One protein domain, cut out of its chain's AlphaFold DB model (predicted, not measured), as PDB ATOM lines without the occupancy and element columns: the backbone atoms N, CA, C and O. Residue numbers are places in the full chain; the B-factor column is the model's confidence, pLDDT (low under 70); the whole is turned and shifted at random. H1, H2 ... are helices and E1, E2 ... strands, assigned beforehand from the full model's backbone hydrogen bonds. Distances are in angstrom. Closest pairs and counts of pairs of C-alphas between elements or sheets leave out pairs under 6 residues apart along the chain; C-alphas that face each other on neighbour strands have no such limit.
ATOM      1  N   PHE A 122     181.251  94.510  81.689       64.75
ATOM      2  CA  PHE A 122     182.238  95.448  81.152       64.75
ATOM      3  C   PHE A 122     183.544  94.735  80.820       64.75
ATOM      4  O   PHE A 122     183.950  94.687  79.656       64.75
ATOM      5  N   SER A 123     184.140  94.086  81.819       62.25
ATOM      6  CA  SER A 123     185.382  93.326  81.664       62.25
ATOM      7  C   SER A 123     185.203  92.176  80.668       62.25
ATOM      8  O   SER A 123     186.036  91.971  79.786       62.25
ATOM      9  N   GLY A 124     184.061  91.482  80.734       57.88
ATOM     10  CA  GLY A 124     183.714  90.393  79.818       57.88
ATOM     11  C   GLY A 124     183.500  90.845  78.368       57.88
ATOM     12  O   GLY A 124     183.982  90.187  77.444       57.88
ATOM     13  N   ARG A 125     182.814  91.972  78.127       63.19
ATOM     14  CA  ARG A 125     182.645  92.545  76.776       63.19
ATOM     15  C   ARG A 125     183.974  93.062  76.238       63.19
ATOM     16  O   ARG A 125     184.251  92.863  75.056       63.19
ATOM     17  N   LEU A 126     184.805  93.664  77.088       63.25
ATOM     18  CA  LEU A 126     186.139  94.120  76.709       63.25
ATOM     19  C   LEU A 126     187.030  92.936  76.315       63.25
ATOM     20  O   LEU A 126     187.655  92.972  75.259       63.25
ATOM     21  N   PHE A 127     186.999  91.850  77.089       58.53
ATOM     22  CA  PHE A 127     187.682  90.600  76.758       58.53
ATOM     23  C   PHE A 127     187.197  89.995  75.432       58.53
ATOM     24  O   PHE A 127     188.010  89.707  74.557       58.53
ATOM     25  N   ARG A 128     185.878  89.872  75.221       56.31
ATOM     26  CA  ARG A 128     185.322  89.386  73.941       56.31
ATOM     27  C   ARG A 128     185.765  90.250  72.760       56.31
ATOM     28  O   ARG A 128     186.088  89.723  71.698       56.31
ATOM     29  N   ALA A 129     185.800  91.567  72.947       57.88
ATOM     30  CA  ALA A 129     186.245  92.498  71.922       57.88
ATOM     31  C   ALA A 129     187.754  92.379  71.634       57.88
ATOM     32  O   ALA A 129     188.138  92.472  70.470       57.88
ATOM     33  N   LEU A 130     188.599  92.090  72.635       56.53
ATOM     34  CA  LEU A 130     190.016  91.748  72.415       56.53
ATOM     35  C   LEU A 130     190.170  90.518  71.520       56.53
ATOM     36  O   LEU A 130     191.004  90.508  70.618       56.53
ATOM     37  N   SER A 131     189.353  89.493  71.744       48.53
ATOM     38  CA  SER A 131     189.420  88.244  70.981       48.53
ATOM     39  C   SER A 131     188.941  88.374  69.539       48.53
ATOM     40  O   SER A 131     189.369  87.600  68.687       48.53
ATOM     41  N   ALA A 132     188.110  89.374  69.245       49.12
ATOM     42  CA  ALA A 132     187.760  89.739  67.874       49.12
ATOM     43  C   ALA A 132     188.930  90.400  67.112       49.12
ATOM     44  O   ALA A 132     188.858  90.563  65.894       49.12
ATOM     45  N   GLY A 133     190.011  90.753  67.813       47.16
ATOM     46  CA  GLY A 133     191.216  91.343  67.246       47.16
ATOM     47  C   GLY A 133     191.238  92.871  67.304       47.16
ATOM     48  O   GLY A 133     190.223  93.549  67.464       47.16
ATOM     49  N   PHE A 134     192.443  93.425  67.168       70.44
ATOM     50  CA  PHE A 134     192.676  94.866  67.214       70.44
ATOM     51  C   PHE A 134     192.500  95.522  65.846       70.44
ATOM     52  O   PHE A 134     192.992  95.036  64.827       70.44
ATOM     53  N   LYS A 135     191.884  96.701  65.853       77.19
ATOM     54  CA  LYS A 135     191.908  97.663  64.753       77.19
ATOM     55  C   LYS A 135     193.157  98.532  64.861       77.19
ATOM     56  O   LYS A 135     193.617  98.840  65.960       77.19
ATOM     57  N   GLN A 136     193.674  98.968  63.717       82.94
ATOM     58  CA  GLN A 136     194.758  99.942  63.652       82.94
ATOM     59  C   GLN A 136     194.172 101.354  63.539       82.94
ATOM     60  O   GLN A 136     193.388 101.636  62.633       82.94
ATOM     61  N   GLY A 137     194.532 102.233  64.469       80.44
ATOM     62  CA  GLY A 137     194.159 103.643  64.446       80.44
ATOM     63  C   GLY A 137     195.021 104.440  63.474       80.44
ATOM     64  O   GLY A 137     196.222 104.194  63.359       80.44
ATOM     65  N   ALA A 138     194.382 105.380  62.774       80.94
ATOM     66  CA  ALA A 138     195.019 106.264  61.798       80.94
ATOM     67  C   ALA A 138     195.443 107.618  62.393       80.94
ATOM     68  O   ALA A 138     196.220 108.334  61.770       80.94
ATOM     69  N   ALA A 139     194.923 107.974  63.570       86.94
ATOM     70  CA  ALA A 139     195.204 109.229  64.257       86.94
ATOM     71  C   ALA A 139     195.780 108.985  65.664       86.94
ATOM     72  O   ALA A 139     195.405 108.002  66.313       86.94
ATOM     73  N   PRO A 140     196.624 109.889  66.181       87.62
ATOM     74  CA  PRO A 140     197.147 109.758  67.531       87.62
ATOM     75  C   PRO A 140     196.044 109.805  68.594       87.62
ATOM     76  O   PRO A 140     195.057 110.531  68.451       87.62
ATOM     77  N   ALA A 141     196.230 109.061  69.682       88.19
ATOM     78  CA  ALA A 141     195.337 109.056  70.835       88.19
ATOM     79  C   ALA A 141     196.083 109.486  72.100       88.19
ATOM     80  O   ALA A 141     197.065 108.860  72.493       88.19
ATOM     81  N   VAL A 142     195.602 110.543  72.754       90.62
ATOM     82  CA  VAL A 142     196.169 111.030  74.018       90.62
ATOM     83  C   VAL A 142     195.654 110.151  75.158       90.62
ATOM     84  O   VAL A 142     194.455 110.132  75.437       90.62
ATOM     85  N   VAL A 143     196.550 109.410  75.811       88.12
ATOM     86  CA  VAL A 143     196.203 108.522  76.940       88.12
ATOM     87  C   VAL A 143     196.527 109.156  78.292       88.12
ATOM     88  O   VAL A 143     195.850 108.878  79.278       88.12
ATOM     89  N   SER A 144     197.504 110.063  78.350       86.00
ATOM     90  CA  SER A 144     197.790 110.882  79.532       86.00
ATOM     91  C   SER A 144     198.374 112.239  79.128       86.00
ATOM     92  O   SER A 144     198.642 112.482  77.955       86.00
ATOM     93  N   ALA A 145     198.581 113.143  80.093       83.75
ATOM     94  CA  ALA A 145     199.192 114.451  79.825       83.75
ATOM     95  C   ALA A 145     200.595 114.349  79.196       83.75
ATOM     96  O   ALA A 145     201.022 115.263  78.499       83.75
ATOM     97  N   GLU A 146     201.288 113.237  79.433       85.75
ATOM     98  CA  GLU A 146     202.670 113.010  79.007       85.75
ATOM     99  C   GLU A 146     202.769 111.954  77.901       85.75
ATOM    100  O   GLU A 146     203.866 111.659  77.428       85.75
ATOM    101  N   LYS A 147     201.641 111.356  77.490       87.81
ATOM    102  CA  LYS A 147     201.654 110.170  76.638       87.81
ATOM    103  C   LYS A 147     200.575 110.188  75.567       87.81
ATOM    104  O   LYS A 147     199.375 110.251  75.846       87.81
ATOM    105  N   THR A 148     201.051 110.005  74.341       90.62
ATOM    106  CA  THR A 148     200.247 109.875  73.131       90.62
ATOM    107  C   THR A 148     200.630 108.589  72.412       90.62
ATOM    108  O   THR A 148     201.807 108.290  72.220       90.62
ATOM    109  N   LEU A 149     199.624 107.819  72.017       87.06
ATOM    110  CA  LEU A 149     199.775 106.658  71.154       87.06
ATOM    111  C   LEU A 149     199.629 107.125  69.704       87.06
ATOM    112  O   LEU A 149     198.517 107.406  69.274       87.06
ATOM    113  N   GLU A 150     200.729 107.214  68.955       87.06
ATOM    114  CA  GLU A 150     200.735 107.746  67.577       87.06
ATOM    115  C   GLU A 150     199.919 106.898  66.589       87.06
ATOM    116  O   GLU A 150     199.201 107.420  65.739       87.06
ATOM    117  N   ALA A 151     200.000 105.574  66.723       85.38
ATOM    118  CA  ALA A 151     199.298 104.614  65.877       85.38
ATOM    119  C   ALA A 151     198.592 103.578  66.770       85.38
ATOM    120  O   ALA A 151     199.053 102.434  66.880       85.38
ATOM    121  N   PRO A 152     197.513 103.972  67.470       83.81
ATOM    122  CA  PRO A 152     196.938 103.160  68.532       83.81
ATOM    123  C   PRO A 152     196.322 101.886  67.955       83.81
ATOM    124  O   PRO A 152     195.497 101.938  67.043       83.81
ATOM    125  N   LYS A 153     196.683 100.729  68.513       80.38
ATOM    126  CA  LYS A 153     195.904  99.501  68.323       80.38
ATOM    127  C   LYS A 153     194.731  99.550  69.279       80.38
ATOM    128  O   LYS A 153     194.939  99.788  70.461       80.38
ATOM    129  N   TYR A 154     193.512  99.356  68.802       84.00
ATOM    130  CA  TYR A 154     192.337  99.510  69.653       84.00
ATOM    131  C   TYR A 154     191.225  98.533  69.299       84.00
ATOM    132  O   TYR A 154     191.169  97.992  68.197       84.00
ATOM    133  N   ILE A 155     190.322  98.325  70.244       76.44
ATOM    134  CA  ILE A 155     189.081  97.575  70.063       76.44
ATOM    135  C   ILE A 155     187.895  98.514  70.228       76.44
ATOM    136  O   ILE A 155     187.992  99.529  70.914       76.44
ATOM    137  N   SER A 156     186.776  98.180  69.600       81.56
ATOM    138  CA  SER A 156     185.524  98.932  69.707       81.56
ATOM    139  C   SER A 156     184.405  97.985  70.108       81.56
ATOM    140  O   SER A 156     184.294  96.906  69.525       81.56
ATOM    141  N   LEU A 157     183.559  98.405  71.035       76.75
ATOM    142  CA  LEU A 157     182.440  97.632  71.546       76.75
ATOM    143  C   LEU A 157     181.260  98.549  71.877       76.75
ATOM    144  O   LEU A 157     181.384  99.772  71.885       76.75
ATOM    145  N   SER A 158     180.107  97.942  72.144       81.81
ATOM    146  CA  SER A 158     178.943  98.650  72.661       81.81
ATOM    147  C   SER A 158     178.536  98.077  74.014       81.81
ATOM    148  O   SER A 158     178.504  96.855  74.212       81.81
ATOM    149  N   ILE A 159     178.282  98.972  74.960       77.25
ATOM    150  CA  ILE A 159     177.910  98.664  76.341       77.25
ATOM    151  C   ILE A 159     176.560  99.302  76.616       77.25
ATOM    152  O   ILE A 159     176.225 100.310  76.009       77.25
ATOM    153  N   ASP A 160     175.770  98.707  77.493       77.19
ATOM    154  CA  ASP A 160     174.449  99.236  77.797       77.19
ATOM    155  C   ASP A 160     174.623 100.323  78.865       77.19
ATOM    156  O   ASP A 160     175.095 100.043  79.969       77.19
ATOM    157  N   GLY A 161     174.313 101.567  78.506       77.62
ATOM    158  CA  GLY A 161     174.283 102.709  79.417       77.62
ATOM    159  C   GLY A 161     172.917 102.868  80.080       77.62
ATOM    160  O   GLY A 161     172.130 101.918  80.184       77.62
ATOM    161  N   PHE A 162     172.599 104.093  80.501       80.12
ATOM    162  CA  PHE A 162     171.280 104.387  81.068       80.12
ATOM    163  C   PHE A 162     170.146 104.038  80.098       80.12
ATOM    164  O   PHE A 162     170.277 104.190  78.882       80.12
ATOM    165  N   GLY A 163     169.035 103.527  80.638       72.25
ATOM    166  CA  GLY A 163     167.875 103.118  79.839       72.25
ATOM    167  C   GLY A 163     168.152 101.965  78.865       72.25
ATOM    168  O   GLY A 163     167.420 101.813  77.891       72.25
ATOM    169  N   HIS A 164     169.213 101.176  79.087       73.44
ATOM    170  CA  HIS A 164     169.706 100.151  78.155       73.44
ATOM    171  C   HIS A 164     170.105 100.701  76.775       73.44
ATOM    172  O   HIS A 164     170.153  99.963  75.788       73.44
ATOM    173  N   ARG A 165     170.407 102.002  76.692       79.69
ATOM    174  CA  ARG A 165     170.892 102.632  75.465       79.69
ATOM    175  C   ARG A 165     172.267 102.063  75.097       79.69
ATOM    176  O   ARG A 165     173.143 102.025  75.962       79.69
ATOM    177  N   PRO A 166     172.510 101.687  73.828       80.44
ATOM    178  CA  PRO A 166     173.835 101.279  73.395       80.44
ATOM    179  C   PRO A 166     174.789 102.475  73.430       80.44
ATOM    180  O   PRO A 166     174.629 103.461  72.708       80.44
ATOM    181  N   VAL A 167     175.812 102.360  74.259       83.62
ATOM    182  CA  VAL A 167     176.910 103.302  74.401       83.62
ATOM    183  C   VAL A 167     178.112 102.778  73.618       83.62
ATOM    184  O   VAL A 167     178.581 101.669  73.896       83.62
ATOM    185  N   PRO A 168     178.638 103.531  72.638       87.88
ATOM    186  CA  PRO A 168     179.870 103.159  71.963       87.88
ATOM    187  C   PRO A 168     181.071 103.402  72.883       87.88
ATOM    188  O   PRO A 168     181.262 104.511  73.383       87.88
ATOM    189  N   ILE A 169     181.891 102.368  73.060       87.94
ATOM    190  CA  ILE A 169     183.148 102.408  73.808       87.94
ATOM    191  C   ILE A 169     184.265 101.875  72.919       87.94
ATOM    192  O   ILE A 169     184.079 100.960  72.110       87.94
ATOM    193  N   CYS A 170     185.466 102.396  73.107       89.88
ATOM    194  CA  CYS A 170     186.663 101.808  72.535       89.88
ATOM    195  C   CYS A 170     187.777 101.735  73.574       89.88
ATOM    196  O   CYS A 170     187.781 102.495  74.538       89.88
ATOM    197  N   ALA A 171     188.722 100.820  73.387       87.06
ATOM    198  CA  ALA A 171     189.880 100.712  74.258       87.06
ATOM    199  C   ALA A 171     191.162 100.607  73.442       87.06
ATOM    200  O   ALA A 171     191.295  99.709  72.608       87.06
ATOM    201  N   ALA A 172     192.085 101.537  73.674       90.06
ATOM    202  CA  ALA A 172     193.393 101.562  73.040       90.06
ATOM    203  C   ALA A 172     194.403 100.776  73.880       90.06
ATOM    204  O   ALA A 172     194.490 100.968  75.091       90.06
ATOM    205  N   LEU A 173     195.158  99.906  73.220       83.38
ATOM    206  CA  LEU A 173     196.228  99.120  73.807       83.38
ATOM    207  C   LEU A 173     197.518  99.926  73.870       83.38
ATOM    208  O   LEU A 173     197.998 100.458  72.867       83.38
ATOM    209  N   ASP A 174     198.113  99.895  75.048       86.75
ATOM    210  CA  ASP A 174     199.399 100.473  75.355       86.75
ATOM    211  C   ASP A 174     200.346  99.384  75.865       86.75
ATOM    212  O   ASP A 174     200.143  98.790  76.923       86.75
ATOM    213  N   MET A 175     201.388  99.113  75.081       74.81
ATOM    214  CA  MET A 175     202.442  98.145  75.400       74.81
ATOM    215  C   MET A 175     203.795  98.836  75.601       74.81
ATOM    216  O   MET A 175     204.842  98.216  75.437       74.81
ATOM    217  N   SER A 176     203.823 100.140  75.903       79.12
ATOM    218  CA  SER A 176     205.105 100.855  75.976       79.12
ATOM    219  C   SER A 176     206.000 100.369  77.124       79.12
ATOM    220  O   SER A 176     207.203 100.597  77.088       79.12
ATOM    221  N   ALA A 177     205.411  99.775  78.166       70.44
ATOM    222  CA  ALA A 177     206.134  99.277  79.334       70.44
ATOM    223  C   ALA A 177     206.757  97.893  79.096       70.44
ATOM    224  O   ALA A 177     207.789  97.581  79.685       70.44
ATOM    225  N   SER A 178     206.141  97.069  78.245       56.62
ATOM    226  CA  SER A 178     206.568  95.695  77.996       56.62
ATOM    227  C   SER A 178     206.019  95.186  76.663       56.62
ATOM    228  O   SER A 178     204.854  95.439  76.353       56.62
ATOM    229  N   PRO A 179     206.804  94.415  75.886       54.66
ATOM    230  CA  PRO A 179     206.296  93.731  74.699       54.66
ATOM    231  C   PRO A 179     205.323  92.589  75.046       54.66
ATOM    232  O   PRO A 179     204.662  92.060  74.151       54.66
ATOM    233  N   ASN A 180     205.231  92.190  76.320       50.81
ATOM    234  CA  ASN A 180     204.265  91.206  76.786       50.81
ATOM    235  C   ASN A 180     202.855  91.819  76.834       50.81
ATOM    236  O   ASN A 180     202.582  92.714  77.632       50.81
ATOM    237  N   LEU A 181     201.930  91.284  76.029       54.41
ATOM    238  CA  LEU A 181     200.544  91.760  75.948       54.41
ATOM    239  C   LEU A 181     199.829  91.762  77.310       54.41
ATOM    240  O   LEU A 181     199.023  92.650  77.571       54.41
ATOM    241  N   LEU A 182     200.124  90.791  78.181       53.16
ATOM    242  CA  LEU A 182     199.485  90.672  79.500       53.16
ATOM    243  C   LEU A 182     199.894  91.790  80.466       53.16
ATOM    244  O   LEU A 182     199.151  92.110  81.395       53.16
ATOM    245  N   GLU A 183     201.067  92.373  80.244       60.25
ATOM    246  CA  GLU A 183     201.593  93.510  81.000       60.25
ATOM    247  C   GLU A 183     201.178  94.854  80.386       60.25
ATOM    248  O   GLU A 183     201.448  95.900  80.972       60.25
ATOM    249  N   GLY A 184     200.500  94.829  79.234       61.53
ATOM    250  CA  GLY A 184     199.941  96.012  78.597       61.53
ATOM    251  C   GLY A 184     198.741  96.591  79.350       61.53
ATOM    252  O   GLY A 184     198.012  95.886  80.060       61.53
ATOM    253  N   SER A 185     198.514  97.884  79.142       84.06
ATOM    254  CA  SER A 185     197.346  98.616  79.633       84.06
ATOM    255  C   SER A 185     196.343  98.839  78.503       84.06
ATOM    256  O   SER A 185     196.713  99.088  77.356       84.06
ATOM    257  N   LEU A 186     195.054  98.769  78.825       83.50
ATOM    258  CA  LEU A 186     193.971  99.258  77.984       83.50
ATOM    259  C   LEU A 186     193.446 100.576  78.542       83.50
ATOM    260  O   LEU A 186     192.974 100.636  79.678       83.50
ATOM    261  N   HIS A 187     193.471 101.603  77.703       91.31
ATOM    262  CA  HIS A 187     192.879 102.907  77.975       91.31
ATOM    263  C   HIS A 187     191.508 102.979  77.312       91.31
ATOM    264  O   HIS A 187     191.404 102.903  76.087       91.31
ATOM    265  N   VAL A 188     190.460 103.093  78.119       89.50
ATOM    266  CA  VAL A 188     189.059 103.057  77.689       89.50
ATOM    267  C   VAL A 188     188.592 104.473  77.378       89.50
ATOM    268  O   VAL A 188     188.781 105.369  78.192       89.50
ATOM    269  N   PHE A 189     187.950 104.678  76.235       90.31
ATOM    270  CA  PHE A 189     187.407 105.959  75.790       90.31
ATOM    271  C   PHE A 189     185.942 105.819  75.384       90.31
ATOM    272  O   PHE A 189     185.518 104.781  74.869       90.31
ATOM    273  N   TRP A 190     185.212 106.924  75.502       88.31
ATOM    274  CA  TRP A 190     183.927 107.106  74.841       88.31
ATOM    275  C   TRP A 190     184.072 107.123  73.315       88.31
ATOM    276  O   TRP A 190     185.014 107.703  72.763       88.31
ATOM    277  N   GLY A 191     183.082 106.548  72.636       87.25
ATOM    278  CA  GLY A 191     182.952 106.577  71.184       87.25
ATOM    279  C   GLY A 191     183.505 105.339  70.486       87.25
ATOM    280  O   GLY A 191     183.894 104.344  71.090       87.25
ATOM    281  N   THR A 192     183.502 105.390  69.158       85.75
ATOM    282  CA  THR A 192     183.963 104.285  68.302       85.75
ATOM    283  C   THR A 192     185.457 104.356  67.991       85.75
ATOM    284  O   THR A 192     185.991 103.442  67.362       85.75
ATOM    285  N   TYR A 193     186.120 105.440  68.397       87.81
ATOM    286  CA  TYR A 193     187.536 105.704  68.162       87.81
ATOM    287  C   TYR A 193     188.188 106.388  69.379       87.81
ATOM    288  O   TYR A 193     187.554 107.281  69.954       87.81
ATOM    289  N   PRO A 194     189.438 106.045  69.754       83.94
ATOM    290  CA  PRO A 194     190.128 106.687  70.872       83.94
ATOM    291  C   PRO A 194     190.238 108.203  70.669       83.94
ATOM    292  O   PRO A 194     190.837 108.663  69.701       83.94
ATOM    293  N   GLY A 195     189.630 108.988  71.555       74.00
ATOM    294  CA  GLY A 195     189.591 110.448  71.430       74.00
ATOM    295  C   GLY A 195     188.332 111.029  70.768       74.00
ATOM    296  O   GLY A 195     188.146 112.242  70.803       74.00
ATOM    297  N   SER A 196     187.451 110.205  70.181       77.88
ATOM    298  CA  SER A 196     186.248 110.699  69.475       77.88
ATOM    299  C   SER A 196     185.136 111.193  70.402       77.88
ATOM    300  O   SER A 196     184.484 112.184  70.085       77.88
ATOM    301  N   GLY A 197     184.924 110.529  71.543       61.47
ATOM    302  CA  GLY A 197     183.928 110.911  72.550       61.47
ATOM    303  C   GLY A 197     184.492 111.704  73.731       61.47
ATOM    304  O   GLY A 197     183.779 111.943  74.697       61.47
ATOM    305  N   GLY A 198     185.769 112.087  73.691       66.06
ATOM    306  CA  GLY A 198     186.436 112.804  74.777       66.06
ATOM    307  C   GLY A 198     187.955 112.762  74.645       66.06
ATOM    308  O   GLY A 198     188.512 111.787  74.153       66.06
ATOM    309  N   ALA A 199     188.639 113.816  75.097       69.19
ATOM    310  CA  ALA A 199     190.084 113.978  74.904       69.19
ATOM    311  C   ALA A 199     190.957 113.055  75.777       69.19
ATOM    312  O   ALA A 199     192.173 113.026  75.600       69.19
ATOM    313  N   ARG A 200     190.367 112.356  76.753       81.94
ATOM    314  CA  ARG A 200     191.077 111.518  77.725       81.94
ATOM    315  C   ARG A 200     190.326 110.210  77.964       81.94
ATOM    316  O   ARG A 200     189.107 110.185  77.790       81.94
ATOM    317  N   PRO A 201     191.037 109.147  78.367       87.44
ATOM    318  CA  PRO A 201     190.392 107.904  78.744       87.44
ATOM    319  C   PRO A 201     189.571 108.074  80.027       87.44
ATOM    320  O   PRO A 201     189.940 108.843  80.916       87.44
ATOM    321  N   ILE A 202     188.472 107.330  80.117       87.44
ATOM    322  CA  ILE A 202     187.590 107.267  81.292       87.44
ATOM    323  C   ILE A 202     188.019 106.207  82.298       87.44
ATOM    324  O   ILE A 202     187.685 106.293  83.475       87.44
ATOM    325  N   ALA A 203     188.786 105.219  81.843       87.19
ATOM    326  CA  ALA A 203     189.383 104.209  82.695       87.19
ATOM    327  C   ALA A 203     190.674 103.677  82.083       87.19
ATOM    328  O   ALA A 203     190.876 103.705  80.866       87.19
ATOM    329  N   GLU A 204     191.522 103.143  82.948       87.94
ATOM    330  CA  GLU A 204     192.668 102.331  82.577       87.94
ATOM    331  C   GLU A 204     192.549 100.988  83.288       87.94
ATOM    332  O   GLU A 204     192.207 100.921  84.470       87.94
ATOM    333  N   THR A 205     192.833  99.910  82.570       77.25
ATOM    334  CA  THR A 205     192.874  98.568  83.143       77.25
ATOM    335  C   THR A 205     193.987  97.763  82.497       77.25
ATOM    336  O   THR A 205     194.225  97.867  81.297       77.25
ATOM    337  N   GLN A 206     194.693  96.955  83.281       69.94
ATOM    338  CA  GLN A 206     195.722  96.072  82.738       69.94
ATOM    339  C   GLN A 206     195.061  94.900  82.016       69.94
ATOM    340  O   GLN A 206     194.074  94.346  82.503       69.94
ATOM    341  N   VAL A 207     195.628  94.474  80.886       61.88
ATOM    342  CA  VAL A 207     195.074  93.373  80.080       61.88
ATOM    343  C   VAL A 207     194.911  92.101  80.918       61.88
ATOM    344  O   VAL A 207     193.879  91.437  80.832       61.88
ATOM    345  N   LYS A 208     195.871  91.790  81.799       56.81
ATOM    346  CA  LYS A 208     195.770  90.646  82.722       56.81
ATOM    347  C   LYS A 208     194.574  90.703  83.684       56.81
ATOM    348  O   LYS A 208     194.107  89.648  84.097       56.81
ATOM    349  N   ASN A 209     194.064  91.891  84.017       56.03
ATOM    350  CA  ASN A 209     192.914  92.049  84.918       56.03
ATOM    351  C   ASN A 209     191.583  91.765  84.205       56.03
ATOM    352  O   ASN A 209     190.574  91.539  84.864       56.03
ATOM    353  N   LEU A 210     191.577  91.770  82.869       52.53
ATOM    354  CA  LEU A 210     190.399  91.479  82.048       52.53
ATOM    355  C   LEU A 210     190.179  89.999  81.804       52.53
ATOM    356  O   LEU A 210     189.127  89.628  81.298       52.53
TER     357      LEU A 210
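What this domain is: This is residues 122 to 210 of the 394 residues of an uncharacterized protein of Pseudomonas sp. WS 5532 (UniProt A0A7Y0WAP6). Look for a strongly twisted sheet of four strands, with helix H1 across one face and, beyond the other face near one end of the strands, a small hairpin, E1 and E2. The long hairpin E3 and E4 reaches out to one end of the longest axis, and the short helix H2 only grazes the sheet. The 89 printed residues hold, along the chain, H1, E1, E2, E3, E4, E5, E6 and H2; the large sheet has the order E3, E4, E5, E6, antiparallel throughout, and the class is mixed, helices and strands. The whole is compact, with a radius of gyration of the C-alphas of 12.2 A, yet elongated, spanning 39 by 25 by 20 A.

How they stand to each other: Begin at residues 122 to 131, H1, where every O i to N i+4 pair is within hydrogen-bond range. Go on to the hairpin of E1, residues 141 to 144, and E2, residues 147 to 149, with N 141 and O 149 2.9 A apart. Next come E3, residues 153 to 160, E4, residues 166 to 174, E5, residues 185 to 190, and E6, residues 203 to 206, a meander, each strand the antiparallel neighbour of the one before. Check N 157 and O 169 at 2.8 A between E3 and E4, N 172 and O 187 at 2.9 A between E4 and E5, and N 186 and O 205 at 2.8 A between E5 and E6. Residues 135 to 136 pair antiparallel with 153 to 154 of E3. H1 is on this sheet, two layers, a helix on one face of a sheet, at a height over the sheet of 7.9 A; the closest C-alphas of H1 and E3 are Ala 129 and Ile 155, 6.1 A apart. H1 only just lies over E4, with 3 C-alphas falling on it, and only just across the strands, at 63 degrees to E4 on the local plane. E1 and E4 are near each other, while E1 and E6 are apart. H2, residues 207 to 210, too short for an O i to N i+4 pair, touches H1; their closest C-alphas, Ser 123 and Leu 210, are 5.4 A apart.

Where its parts are: Find C-alpha 122 at (182.238, 95.448, 81.152); from there H1 runs 14.4 A. E3 spans 23.5 A, and E4, from C-alpha 166 at (173.835, 101.279, 73.395), spans 25.7 A. E5 spans 16.6 A and E6 10.3 A; E1 spans 9.2 A and E2 6.8 A. H2, 5.4 A long, ends at C-alpha 210 at (190.399, 91.479, 82.048).

The domain as a whole: The C-alphas farthest apart, Gly 163 and Pro 179, are 39.9 A apart. The printed part has no cut, and the link E5 to E6 is long. Look for pLDDT under 70 at residues 122 to 133, 178 to 184, 197 to 199 and 206 to 210 of this model.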